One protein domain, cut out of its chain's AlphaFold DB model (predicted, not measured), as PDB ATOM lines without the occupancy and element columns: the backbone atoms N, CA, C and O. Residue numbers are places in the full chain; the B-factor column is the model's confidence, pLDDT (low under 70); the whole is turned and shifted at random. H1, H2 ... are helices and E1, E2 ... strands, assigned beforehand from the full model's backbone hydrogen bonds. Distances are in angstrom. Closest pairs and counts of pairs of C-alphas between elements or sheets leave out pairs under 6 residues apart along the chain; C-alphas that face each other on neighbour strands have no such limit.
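AT A GLANCE: This is residues 25 to 49 and 62 to 105 of the 105 residues of an uncharacterized protein of Nitrospira sp (UniProt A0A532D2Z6). One long helix, H1, lies over one face of a twisted sheet of three strands, slantwise to them and mainly over E2 and E3, and the other face is bare. The helix runs nearly the whole length of the domain. The printed part has 69 residues, with the named elements E1, E2, E3 and H1 in that order; the sheet, in the order E1, E2, E3, is antiparallel, and the class is mixed, helices and strands. The whole is elongated, with spans of 40 by 22 by 17 A, and only just loose, close to compact, with a radius of gyration of the C-alphas of 13.3 A.

HOW THE PARTS SIT: E1, residues 25 to 33, and E2, residues 40 to 49, form a hairpin, antiparallel at 164 degrees, with N 27 and O 45 2.8 A apart, within hydrogen-bond range. E2 is the inner strand. E3, residues 62 to 71, is its antiparallel neighbour at 161 degrees, with N 64 and O 46 at 2.8 A, within hydrogen-bond range. H1, residues 78 to 104, is on the sheet, in two layers, a helix layer on one face of a strand layer, at a height over the sheet of 8.4 A. It lies over E2 and E3, and on the local plane it runs slantwise to the strands, at 34 degrees to E3. The closest C-alphas of E3 and H1 are those of Gly 68 and Gly 91, 6.0 A apart. In H1, 22 of 23 O i to N i+4 pairs are within hydrogen-bond range.

IN THESE COORDINATES: E1 begins at C-alpha 25, (36.348, -51.139, -107.622), and is 24.2 A long. E2 is 29.2 A long and E3 27.5 A. H1 is 39.3 A long and ends at C-alpha 104, (22.194, -48.093, -97.952).

THE WHOLE: The two C-alphas farthest apart, those of Asn 77 and Glu 105, are 41.7 A apart. Residues 50 to 61 are not printed, and C-alphas 49 and 62 are 6.6 A apart across the cut. The links E1 to E2 and E3 to H1 are short. The mean pLDDT of the printed part is 75.7, and residues 36 to 38, 69 to 81, 83 to 84 and 105 are under 70.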
ATOM      1  N   LYS A  25      35.065 -51.156-106.927       89.44
ATOM      2  CA  LYS A  25      36.348 -51.139-107.622       89.44
ATOM      3  C   LYS A  25      37.306 -50.217-106.892       89.44
ATOM      4  O   LYS A  25      37.074 -49.016-106.808       89.44
ATOM      5  N   ILE A  26      38.411 -50.772-106.412       87.25
ATOM      6  CA  ILE A  26      39.532 -49.969-105.926       87.25
ATOM      7  C   ILE A  26      40.279 -49.456-107.156       87.25
ATOM      8  O   ILE A  26      40.783 -50.240-107.960       87.25
ATOM      9  N   ARG A  27      40.287 -48.138-107.342       89.62
ATOM     10  CA  ARG A  27      40.936 -47.471-108.475       89.62
ATOM     11  C   ARG A  27      42.417 -47.255-108.228       89.62
ATOM     12  O   ARG A  27      43.218 -47.453-109.136       89.62
ATOM     13  N   LEU A  28      42.747 -46.832-107.015       86.12
ATOM     14  CA  LEU A  28      44.093 -46.458-106.622       86.12
ATOM     15  C   LEU A  28      44.260 -46.685-105.124       86.12
ATOM     16  O   LEU A  28      43.379 -46.348-104.333       86.12
ATOM     17  N   ILE A  29      45.412 -47.234-104.764       83.06
ATOM     18  CA  ILE A  29      45.921 -47.273-103.399       83.06
ATOM     19  C   ILE A  29      47.238 -46.520-103.436       83.06
ATOM     20  O   ILE A  29      48.114 -46.855-104.233       83.06
ATOM     21  N   GLU A  30      47.376 -45.510-102.594       84.00
ATOM     22  CA  GLU A  30      48.592 -44.713-102.534       84.00
ATOM     23  C   GLU A  30      48.916 -44.327-101.095       84.00
ATOM     24  O   GLU A  30      48.037 -44.186-100.244       84.00
ATOM     25  N   PHE A  31      50.203 -44.136-100.847       78.62
ATOM     26  CA  PHE A  31      50.708 -43.560 -99.615       78.62
ATOM     27  C   PHE A  31      51.246 -42.179 -99.945       78.62
ATOM     28  O   PHE A  31      52.095 -42.041-100.824       78.62
ATOM     29  N   ARG A  32      50.746 -41.152 -99.258       83.31
ATOM     30  CA  ARG A  32      51.240 -39.780 -99.418       83.31
ATOM     31  C   ARG A  32      51.868 -39.325 -98.113       83.31
ATOM     32  O   ARG A  32      51.235 -39.407 -97.066       83.31
ATOM     33  N   GLY A  33      53.109 -38.867 -98.186       79.31
ATOM     34  CA  GLY A  33      53.830 -38.212 -97.098       79.31
ATOM     35  C   GLY A  33      54.293 -36.841 -97.581       79.31
ATOM     36  O   GLY A  33      54.541 -36.667 -98.773       79.31
ATOM     37  N   LEU A  34      54.357 -35.864 -96.679       74.19
ATOM     38  CA  LEU A  34      54.858 -34.521 -97.004       74.19
ATOM     39  C   LEU A  34      56.391 -34.478 -97.060       74.19
ATOM     40  O   LEU A  34      56.956 -33.645 -97.761       74.19
ATOM     41  N   GLU A  35      57.052 -35.386 -96.342       76.50
ATOM     42  CA  GLU A  35      58.505 -35.435 -96.182       76.50
ATOM     43  C   GLU A  35      59.007 -36.878 -96.375       76.50
ATOM     44  O   GLU A  35      58.275 -37.809 -96.027       76.50
ATOM     45  N   PRO A  36      60.235 -37.084 -96.892       67.38
ATOM     46  CA  PRO A  36      60.814 -38.416 -97.108       67.38
ATOM     47  C   PRO A  36      60.869 -39.295 -95.850       67.38
ATOM     48  O   PRO A  36      60.647 -40.494 -95.949       67.38
ATOM     49  N   ASP A  37      61.087 -38.689 -94.680       68.62
ATOM     50  CA  ASP A  37      61.157 -39.384 -93.382       68.62
ATOM     51  C   ASP A  37      59.916 -39.112 -92.504       68.62
ATOM     52  O   ASP A  37      59.863 -39.434 -91.311       68.62
ATOM     53  N   GLY A  38      58.905 -38.468 -93.091       68.88
ATOM     54  CA  GLY A  38      57.668 -38.092 -92.428       68.88
ATOM     55  C   GLY A  38      56.666 -39.246 -92.334       68.88
ATOM     56  O   GLY A  38      56.820 -40.296 -92.958       68.88
ATOM     57  N   PRO A  39      55.589 -39.080 -91.550       72.31
ATOM     58  CA  PRO A  39      54.491 -40.029 -91.581       72.31
ATOM     59  C   PRO A  39      53.812 -40.026 -92.959       72.31
ATOM     60  O   PRO A  39      53.450 -38.977 -93.494       72.31
ATOM     61  N   TYR A  40      53.574 -41.216 -93.495       76.12
ATOM     62  CA  TYR A  40      52.756 -41.445 -94.676       76.12
ATOM     63  C   TYR A  40      51.308 -41.693 -94.274       76.12
ATOM     64  O   TYR A  40      51.033 -42.364 -93.282       76.12
ATOM     65  N   GLN A  41      50.369 -41.202 -95.069       81.62
ATOM     66  CA  GLN A  41      48.954 -41.500 -94.925       81.62
ATOM     67  C   GLN A  41      48.482 -42.361 -96.095       81.62
ATOM     68  O   GLN A  41      48.832 -42.106 -97.248       81.62
ATOM     69  N   LEU A  42      47.691 -43.388 -95.786       80.12
ATOM     70  CA  LEU A  42      47.064 -44.261 -96.775       80.12
ATOM     71  C   LEU A  42      45.835 -43.575 -97.384       80.12
ATOM     72  O   LEU A  42      44.925 -43.173 -96.660       80.12
ATOM     73  N   PHE A  43      45.777 -43.523 -98.711       84.00
ATOM     74  CA  PHE A  43      44.613 -43.100 -99.480       84.00
ATOM     75  C   PHE A  43      44.136 -44.270-100.335       84.00
ATOM     76  O   PHE A  43      44.918 -44.890-101.060       84.00
ATOM     77  N   VAL A  44      42.840 -44.567-100.267       85.75
ATOM     78  CA  VAL A  44      42.212 -45.590-101.109       85.75
ATOM     79  C   VAL A  44      41.043 -44.965-101.851       85.75
ATOM     80  O   VAL A  44      40.070 -44.523-101.239       85.75
ATOM     81  N   HIS A  45      41.145 -44.942-103.175       88.31
ATOM     82  CA  HIS A  45      40.121 -44.412-104.071       88.31
ATOM     83  C   HIS A  45      39.238 -45.548-104.546       88.31
ATOM     84  O   HIS A  45      39.724 -46.528-105.118       88.31
ATOM     85  N   ILE A  46      37.942 -45.420-104.309       89.12
ATOM     86  CA  ILE A  46      36.978 -46.492-104.513       89.12
ATOM     87  C   ILE A  46      35.826 -45.960-105.326       89.12
ATOM     88  O   ILE A  46      35.269 -44.909-105.041       89.12
ATOM     89  N   GLU A  47      35.447 -46.739-106.317       92.00
ATOM     90  CA  GLU A  47      34.255 -46.528-107.103       92.00
ATOM     91  C   GLU A  47      33.240 -47.604-106.727       92.00
ATOM     92  O   GLU A  47      33.559 -48.797-106.718       92.00
ATOM     93  N   THR A  48      32.026 -47.189-106.385       91.19
ATOM     94  CA  THR A  48      30.937 -48.097-106.031       91.19
ATOM     95  C   THR A  48      29.754 -47.873-106.944       91.19
ATOM     96  O   THR A  48      29.330 -46.734-107.133       91.19
ATOM     97  N   THR A  49      29.187 -48.959-107.451       92.31
ATOM     98  CA  THR A  49      28.060 -48.920-108.375       92.31
ATOM     99  C   THR A  49      27.016 -49.932-107.937       92.31
ATOM    100  O   THR A  49      27.259 -51.135-107.999       92.31
ATOM    101  N   ASN A  62      28.906 -43.888-106.889       87.19
ATOM    102  CA  ASN A  62      29.672 -42.998-106.023       87.19
ATOM    103  C   ASN A  62      31.174 -43.230-106.199       87.19
ATOM    104  O   ASN A  62      31.626 -44.362-106.383       87.19
ATOM    105  N   THR A  63      31.949 -42.156-106.061       87.12
ATOM    106  CA  THR A  63      33.401 -42.222-105.867       87.12
ATOM    107  C   THR A  63      33.723 -41.770-104.451       87.12
ATOM    108  O   THR A  63      33.317 -40.691-104.029       87.12
ATOM    109  N   LEU A  64      34.441 -42.607-103.712       85.12
ATOM    110  CA  LEU A  64      34.791 -42.405-102.315       85.12
ATOM    111  C   LEU A  64      36.309 -42.406-102.166       85.12
ATOM    112  O   LEU A  64      37.007 -43.229-102.760       85.12
ATOM    113  N   VAL A  65      36.810 -41.516-101.314       83.94
ATOM    114  CA  VAL A  65      38.206 -41.528-100.876       83.94
ATOM    115  C   VAL A  65      38.231 -41.899 -99.405       83.94
ATOM    116  O   VAL A  65      37.679 -41.195 -98.555       83.94
ATOM    117  N   TYR A  66      38.857 -43.031 -99.104       81.25
ATOM    118  CA  TYR A  66      39.160 -43.416 -97.738       81.25
ATOM    119  C   TYR A  66      40.536 -42.885 -97.340       81.25
ATOM    120  O   TYR A  66      41.513 -43.051 -98.071       81.25
ATOM    121  N   LEU A  67      40.576 -42.272 -96.159       78.38
ATOM    122  CA  LEU A  67      41.770 -41.750 -95.510       78.38
ATOM    123  C   LEU A  67      42.093 -42.670 -94.334       78.38
ATOM    124  O   LEU A  67      41.317 -42.758 -93.380       78.38
ATOM    125  N   GLY A  68      43.213 -43.377 -94.431       71.75
ATOM    126  CA  GLY A  68      43.735 -44.207 -93.356       71.75
ATOM    127  C   GLY A  68      44.468 -43.396 -92.290       71.75
ATOM    128  O   GLY A  68      44.627 -42.175 -92.391       71.75
ATOM    129  N   GLY A  69      44.934 -44.104 -91.261       67.50
ATOM    130  CA  GLY A  69      45.840 -43.543 -90.265       67.50
ATOM    131  C   GLY A  69      47.209 -43.196 -90.855       67.50
ATOM    132  O   GLY A  69      47.597 -43.692 -91.915       67.50
ATOM    133  N   SER A  70      47.934 -42.336 -90.149       69.62
ATOM    134  CA  SER A  70      49.313 -41.979 -90.476       69.62
ATOM    135  C   SER A  70      50.290 -43.015 -89.912       69.62
ATOM    136  O   SER A  70      50.197 -43.382 -88.742       69.62
ATOM    137  N   LEU A  71      51.245 -43.466 -90.724       67.38
ATOM    138  CA  LEU A  71      52.270 -44.449 -90.372       67.38
ATOM    139  C   LEU A  71      53.655 -43.898 -90.713       67.38
ATOM    140  O   LEU A  71      53.869 -43.395 -91.812       67.38
ATOM    141  N   ARG A  72      54.620 -44.020 -89.797       64.31
ATOM    142  CA  ARG A  72      56.036 -43.798 -90.124       64.31
ATOM    143  C   ARG A  72      56.617 -45.101 -90.651       64.31
ATOM    144  O   ARG A  72      56.606 -46.101 -89.939       64.31
ATOM    145  N   VAL A  73      57.111 -45.080 -91.883       61.41
ATOM    146  CA  VAL A  73      57.845 -46.203 -92.469       61.41
ATOM    147  C   VAL A  73      59.315 -45.822 -92.406       61.41
ATOM    148  O   VAL A  73      59.774 -45.029 -93.215       61.41
ATOM    149  N   THR A  74      60.027 -46.319 -91.397       57.34
ATOM    150  CA  THR A  74      61.456 -46.023 -91.225       57.34
ATOM    151  C   THR A  74      62.319 -46.791 -92.225       57.34
ATOM    152  O   THR A  74      63.310 -46.241 -92.682       57.34
ATOM    153  N   GLU A  75      61.926 -48.008 -92.629       53.59
ATOM    154  CA  GLU A  75      62.583 -48.800 -93.682       53.59
ATOM    155  C   GLU A  75      61.573 -49.762 -94.365       53.59
ATOM    156  O   GLU A  75      60.640 -50.266 -93.736       53.59
ATOM    157  N   TRP A  76      61.752 -50.049 -95.666       57.00
ATOM    158  CA  TRP A  76      60.981 -51.057 -96.432       57.00
ATOM    159  C   TRP A  76      61.498 -52.494 -96.212       57.00
ATOM    160  O   TRP A  76      61.468 -53.344 -97.102       57.00
ATOM    161  N   ASN A  77      62.030 -52.786 -95.033       54.09
ATOM    162  CA  ASN A  77      62.384 -54.140 -94.626       54.09
ATOM    163  C   ASN A  77      61.121 -54.951 -94.268       54.09
ATOM    164  O   ASN A  77      59.997 -54.447 -94.277       54.09
ATOM    165  N   LYS A  78      61.301 -56.257 -94.016       56.53
ATOM    166  CA  LYS A  78      60.230 -57.254 -93.797       56.53
ATOM    167  C   LYS A  78      59.116 -56.788 -92.842       56.53
ATOM    168  O   LYS A  78      57.962 -57.166 -93.038       56.53
ATOM    169  N   ASP A  79      59.452 -55.956 -91.859       60.22
ATOM    170  CA  ASP A  79      58.517 -55.437 -90.858       60.22
ATOM    171  C   ASP A  79      57.684 -54.247 -91.369       60.22
ATOM    172  O   ASP A  79      56.494 -54.152 -91.060       60.22
ATOM    173  N   GLY A  80      58.243 -53.401 -92.241       61.22
ATOM    174  CA  GLY A  80      57.519 -52.306 -92.895       61.22
ATOM    175  C   GLY A  80      56.418 -52.805 -93.836       61.22
ATOM    176  O   GLY A  80      55.306 -52.276 -93.843       61.22
ATOM    177  N   ALA A  81      56.678 -53.899 -94.563       66.56
ATOM    178  CA  ALA A  81      55.672 -54.544 -95.409       66.56
ATOM    179  C   ALA A  81      54.496 -55.112 -94.593       66.56
ATOM    180  O   ALA A  81      53.347 -55.041 -95.029       66.56
ATOM    181  N   LYS A  82      54.760 -55.643 -93.393       71.31
ATOM    182  CA  LYS A  82      53.709 -56.151 -92.504       71.31
ATOM    183  C   LYS A  82      52.827 -55.027 -91.964       71.31
ATOM    184  O   LYS A  82      51.608 -55.130 -92.060       71.31
ATOM    185  N   LEU A  83      53.426 -53.939 -91.478       67.31
ATOM    186  CA  LEU A  83      52.683 -52.761 -91.011       67.31
ATOM    187  C   LEU A  83      51.792 -52.169 -92.116       67.31
ATOM    188  O   LEU A  83      50.668 -51.744 -91.852       67.31
ATOM    189  N   LEU A  84      52.266 -52.202 -93.363       68.56
ATOM    190  CA  LEU A  84      51.503 -51.785 -94.537       68.56
ATOM    191  C   LEU A  84      50.305 -52.705 -94.814       68.56
ATOM    192  O   LEU A  84      49.193 -52.222 -95.016       68.56
ATOM    193  N   ILE A  85      50.515 -54.024 -94.795       75.44
ATOM    194  CA  ILE A  85      49.445 -55.017 -94.972       75.44
ATOM    195  C   ILE A  85      48.392 -54.879 -93.867       75.44
ATOM    196  O   ILE A  85      47.195 -54.898 -94.155       75.44
ATOM    197  N   ASP A  86      48.816 -54.691 -92.620       75.12
ATOM    198  CA  ASP A  86      47.909 -54.522 -91.485       75.12
ATOM    199  C   ASP A  86      47.102 -53.218 -91.607       75.12
ATOM    200  O   ASP A  86      45.878 -53.228 -91.433       75.12
ATOM    201  N   GLY A  87      47.747 -52.120 -92.020       70.50
ATOM    202  CA  GLY A  87      47.079 -50.852 -92.319       70.50
ATOM    203  C   GLY A  87      46.058 -50.963 -93.456       70.50
ATOM    204  O   GLY A  87      44.953 -50.429 -93.350       70.50
ATOM    205  N   LEU A  88      46.377 -51.715 -94.515       74.62
ATOM    206  CA  LEU A  88      45.446 -52.000 -95.611       74.62
ATOM    207  C   LEU A  88      44.268 -52.861 -95.147       74.62
ATOM    208  O   LEU A  88      43.124 -52.534 -95.450       74.62
ATOM    209  N   ASN A  89      44.518 -53.918 -94.373       78.19
ATOM    210  CA  ASN A  89      43.470 -54.795 -93.844       78.19
ATOM    211  C   ASN A  89      42.495 -54.038 -92.935       78.19
ATOM    212  O   ASN A  89      41.277 -54.210 -93.042       78.19
ATOM    213  N   GLN A  90      43.012 -53.176 -92.058       71.81
ATOM    214  CA  GLN A  90      42.181 -52.306 -91.231       71.81
ATOM    215  C   GLN A  90      41.427 -51.279 -92.087       71.81
ATOM    216  O   GLN A  90      40.222 -51.088 -91.899       71.81
ATOM    217  N   GLY A  91      42.106 -50.677 -93.067       71.62
ATOM    218  CA  GLY A  91      41.509 -49.751 -94.025       71.62
ATOM    219  C   GLY A  91      40.340 -50.375 -94.783       71.62
ATOM    220  O   GLY A  91      39.268 -49.781 -94.837       71.62
ATOM    221  N   PHE A  92      40.485 -51.606 -95.282       72.88
ATOM    222  CA  PHE A  92      39.429 -52.311 -96.016       72.88
ATOM    223  C   PHE A  92      38.179 -52.574 -95.176       72.88
ATOM    224  O   PHE A  92      37.066 -52.458 -95.694       72.88
ATOM    225  N   ARG A  93      38.323 -52.861 -93.876       75.31
ATOM    226  CA  ARG A  93      37.159 -52.991 -92.980       75.31
ATOM    227  C   ARG A  93      36.403 -51.670 -92.840       75.31
ATOM    228  O   ARG A  93      35.179 -51.652 -92.936       75.31
ATOM    229  N   LEU A  94      37.124 -50.567 -92.647       74.56
ATOM    230  CA  LEU A  94      36.531 -49.233 -92.502       74.56
ATOM    231  C   LEU A  94      35.910 -48.734 -93.812       74.56
ATOM    232  O   LEU A  94      34.845 -48.119 -93.811       74.56
ATOM    233  N   ILE A  95      36.538 -49.064 -94.938       79.19
ATOM    234  CA  ILE A  95      36.003 -48.872 -96.284       79.19
ATOM    235  C   ILE A  95      34.665 -49.589 -96.443       79.19
ATOM    236  O   ILE A  95      33.703 -48.964 -96.878       79.19
ATOM    237  N   ALA A  96      34.583 -50.872 -96.078       78.44
ATOM    238  CA  ALA A  96      33.352 -51.646 -96.221       78.44
ATOM    239  C   ALA A  96      32.204 -51.029 -95.408       78.44
ATOM    240  O   ALA A  96      31.097 -50.883 -95.919       78.44
ATOM    241  N   GLN A  97      32.486 -50.583 -94.179       79.69
ATOM    242  CA  GLN A  97      31.511 -49.875 -93.343       79.69
ATOM    243  C   GLN A  97      31.066 -48.546 -93.961       79.69
ATOM    244  O   GLN A  97      29.880 -48.224 -93.944       79.69
ATOM    245  N   ARG A  98      32.002 -47.768 -94.518       79.06
ATOM    246  CA  ARG A  98      31.680 -46.490 -95.161       79.06
ATOM    247  C   ARG A  98      30.864 -46.686 -96.434       79.06
ATOM    248  O   ARG A  98      29.915 -45.953 -96.657       79.06
ATOM    249  N   VAL A  99      31.195 -47.693 -97.234       80.75
ATOM    250  CA  VAL A  99      30.437 -48.046 -98.438       80.75
ATOM    251  C   VAL A  99      29.029 -48.503 -98.081       80.75
ATOM    252  O   VAL A  99      28.083 -48.056 -98.717       80.75
ATOM    253  N   ALA A 100      28.874 -49.341 -97.052       80.00
ATOM    254  CA  ALA A 100      27.555 -49.764 -96.593       80.00
ATOM    255  C   ALA A 100      26.690 -48.558 -96.197       80.00
ATOM    256  O   ALA A 100      25.560 -48.447 -96.661       80.00
ATOM    257  N   ARG A 101      27.261 -47.618 -95.435       81.44
ATOM    258  CA  ARG A 101      26.592 -46.371 -95.053       81.44
ATOM    259  C   ARG A 101      26.167 -45.540 -96.263       81.44
ATOM    260  O   ARG A 101      25.005 -45.239 -96.417       81.44
ATOM    261  N   GLU A 102      27.093 -45.215 -97.159       79.00
ATOM    262  CA  GLU A 102      26.831 -44.311 -98.298       79.00
ATOM    263  C   GLU A 102      25.886 -44.905 -99.361       79.00
ATOM    264  O   GLU A 102      25.313 -44.189-100.190       79.00
ATOM    265  N   VAL A 103      25.776 -46.234 -99.411       75.19
ATOM    266  CA  VAL A 103      24.935 -46.932-100.389       75.19
ATOM    267  C   VAL A 103      23.547 -47.234 -99.830       75.19
ATOM    268  O   VAL A 103      22.587 -47.162-100.599       75.19
ATOM    269  N   PHE A 104      23.432 -47.569 -98.542       75.69
ATOM    270  CA  PHE A 104      22.194 -48.093 -97.952       75.69
ATOM    271  C   PHE A 104      21.550 -47.204 -96.877       75.69
ATOM    272  O   PHE A 104      20.391 -47.455 -96.549       75.69
ATOM    273  N   GLU A 105      22.252 -46.199 -96.347       69.88
ATOM    274  CA  GLU A 105      21.701 -45.160 -95.455       69.88
ATOM    275  C   GLU A 105      21.506 -43.837 -96.218       69.88
ATOM    276  O   GLU A 105      20.552 -43.107 -95.867       69.88
TER     277      GLU A 105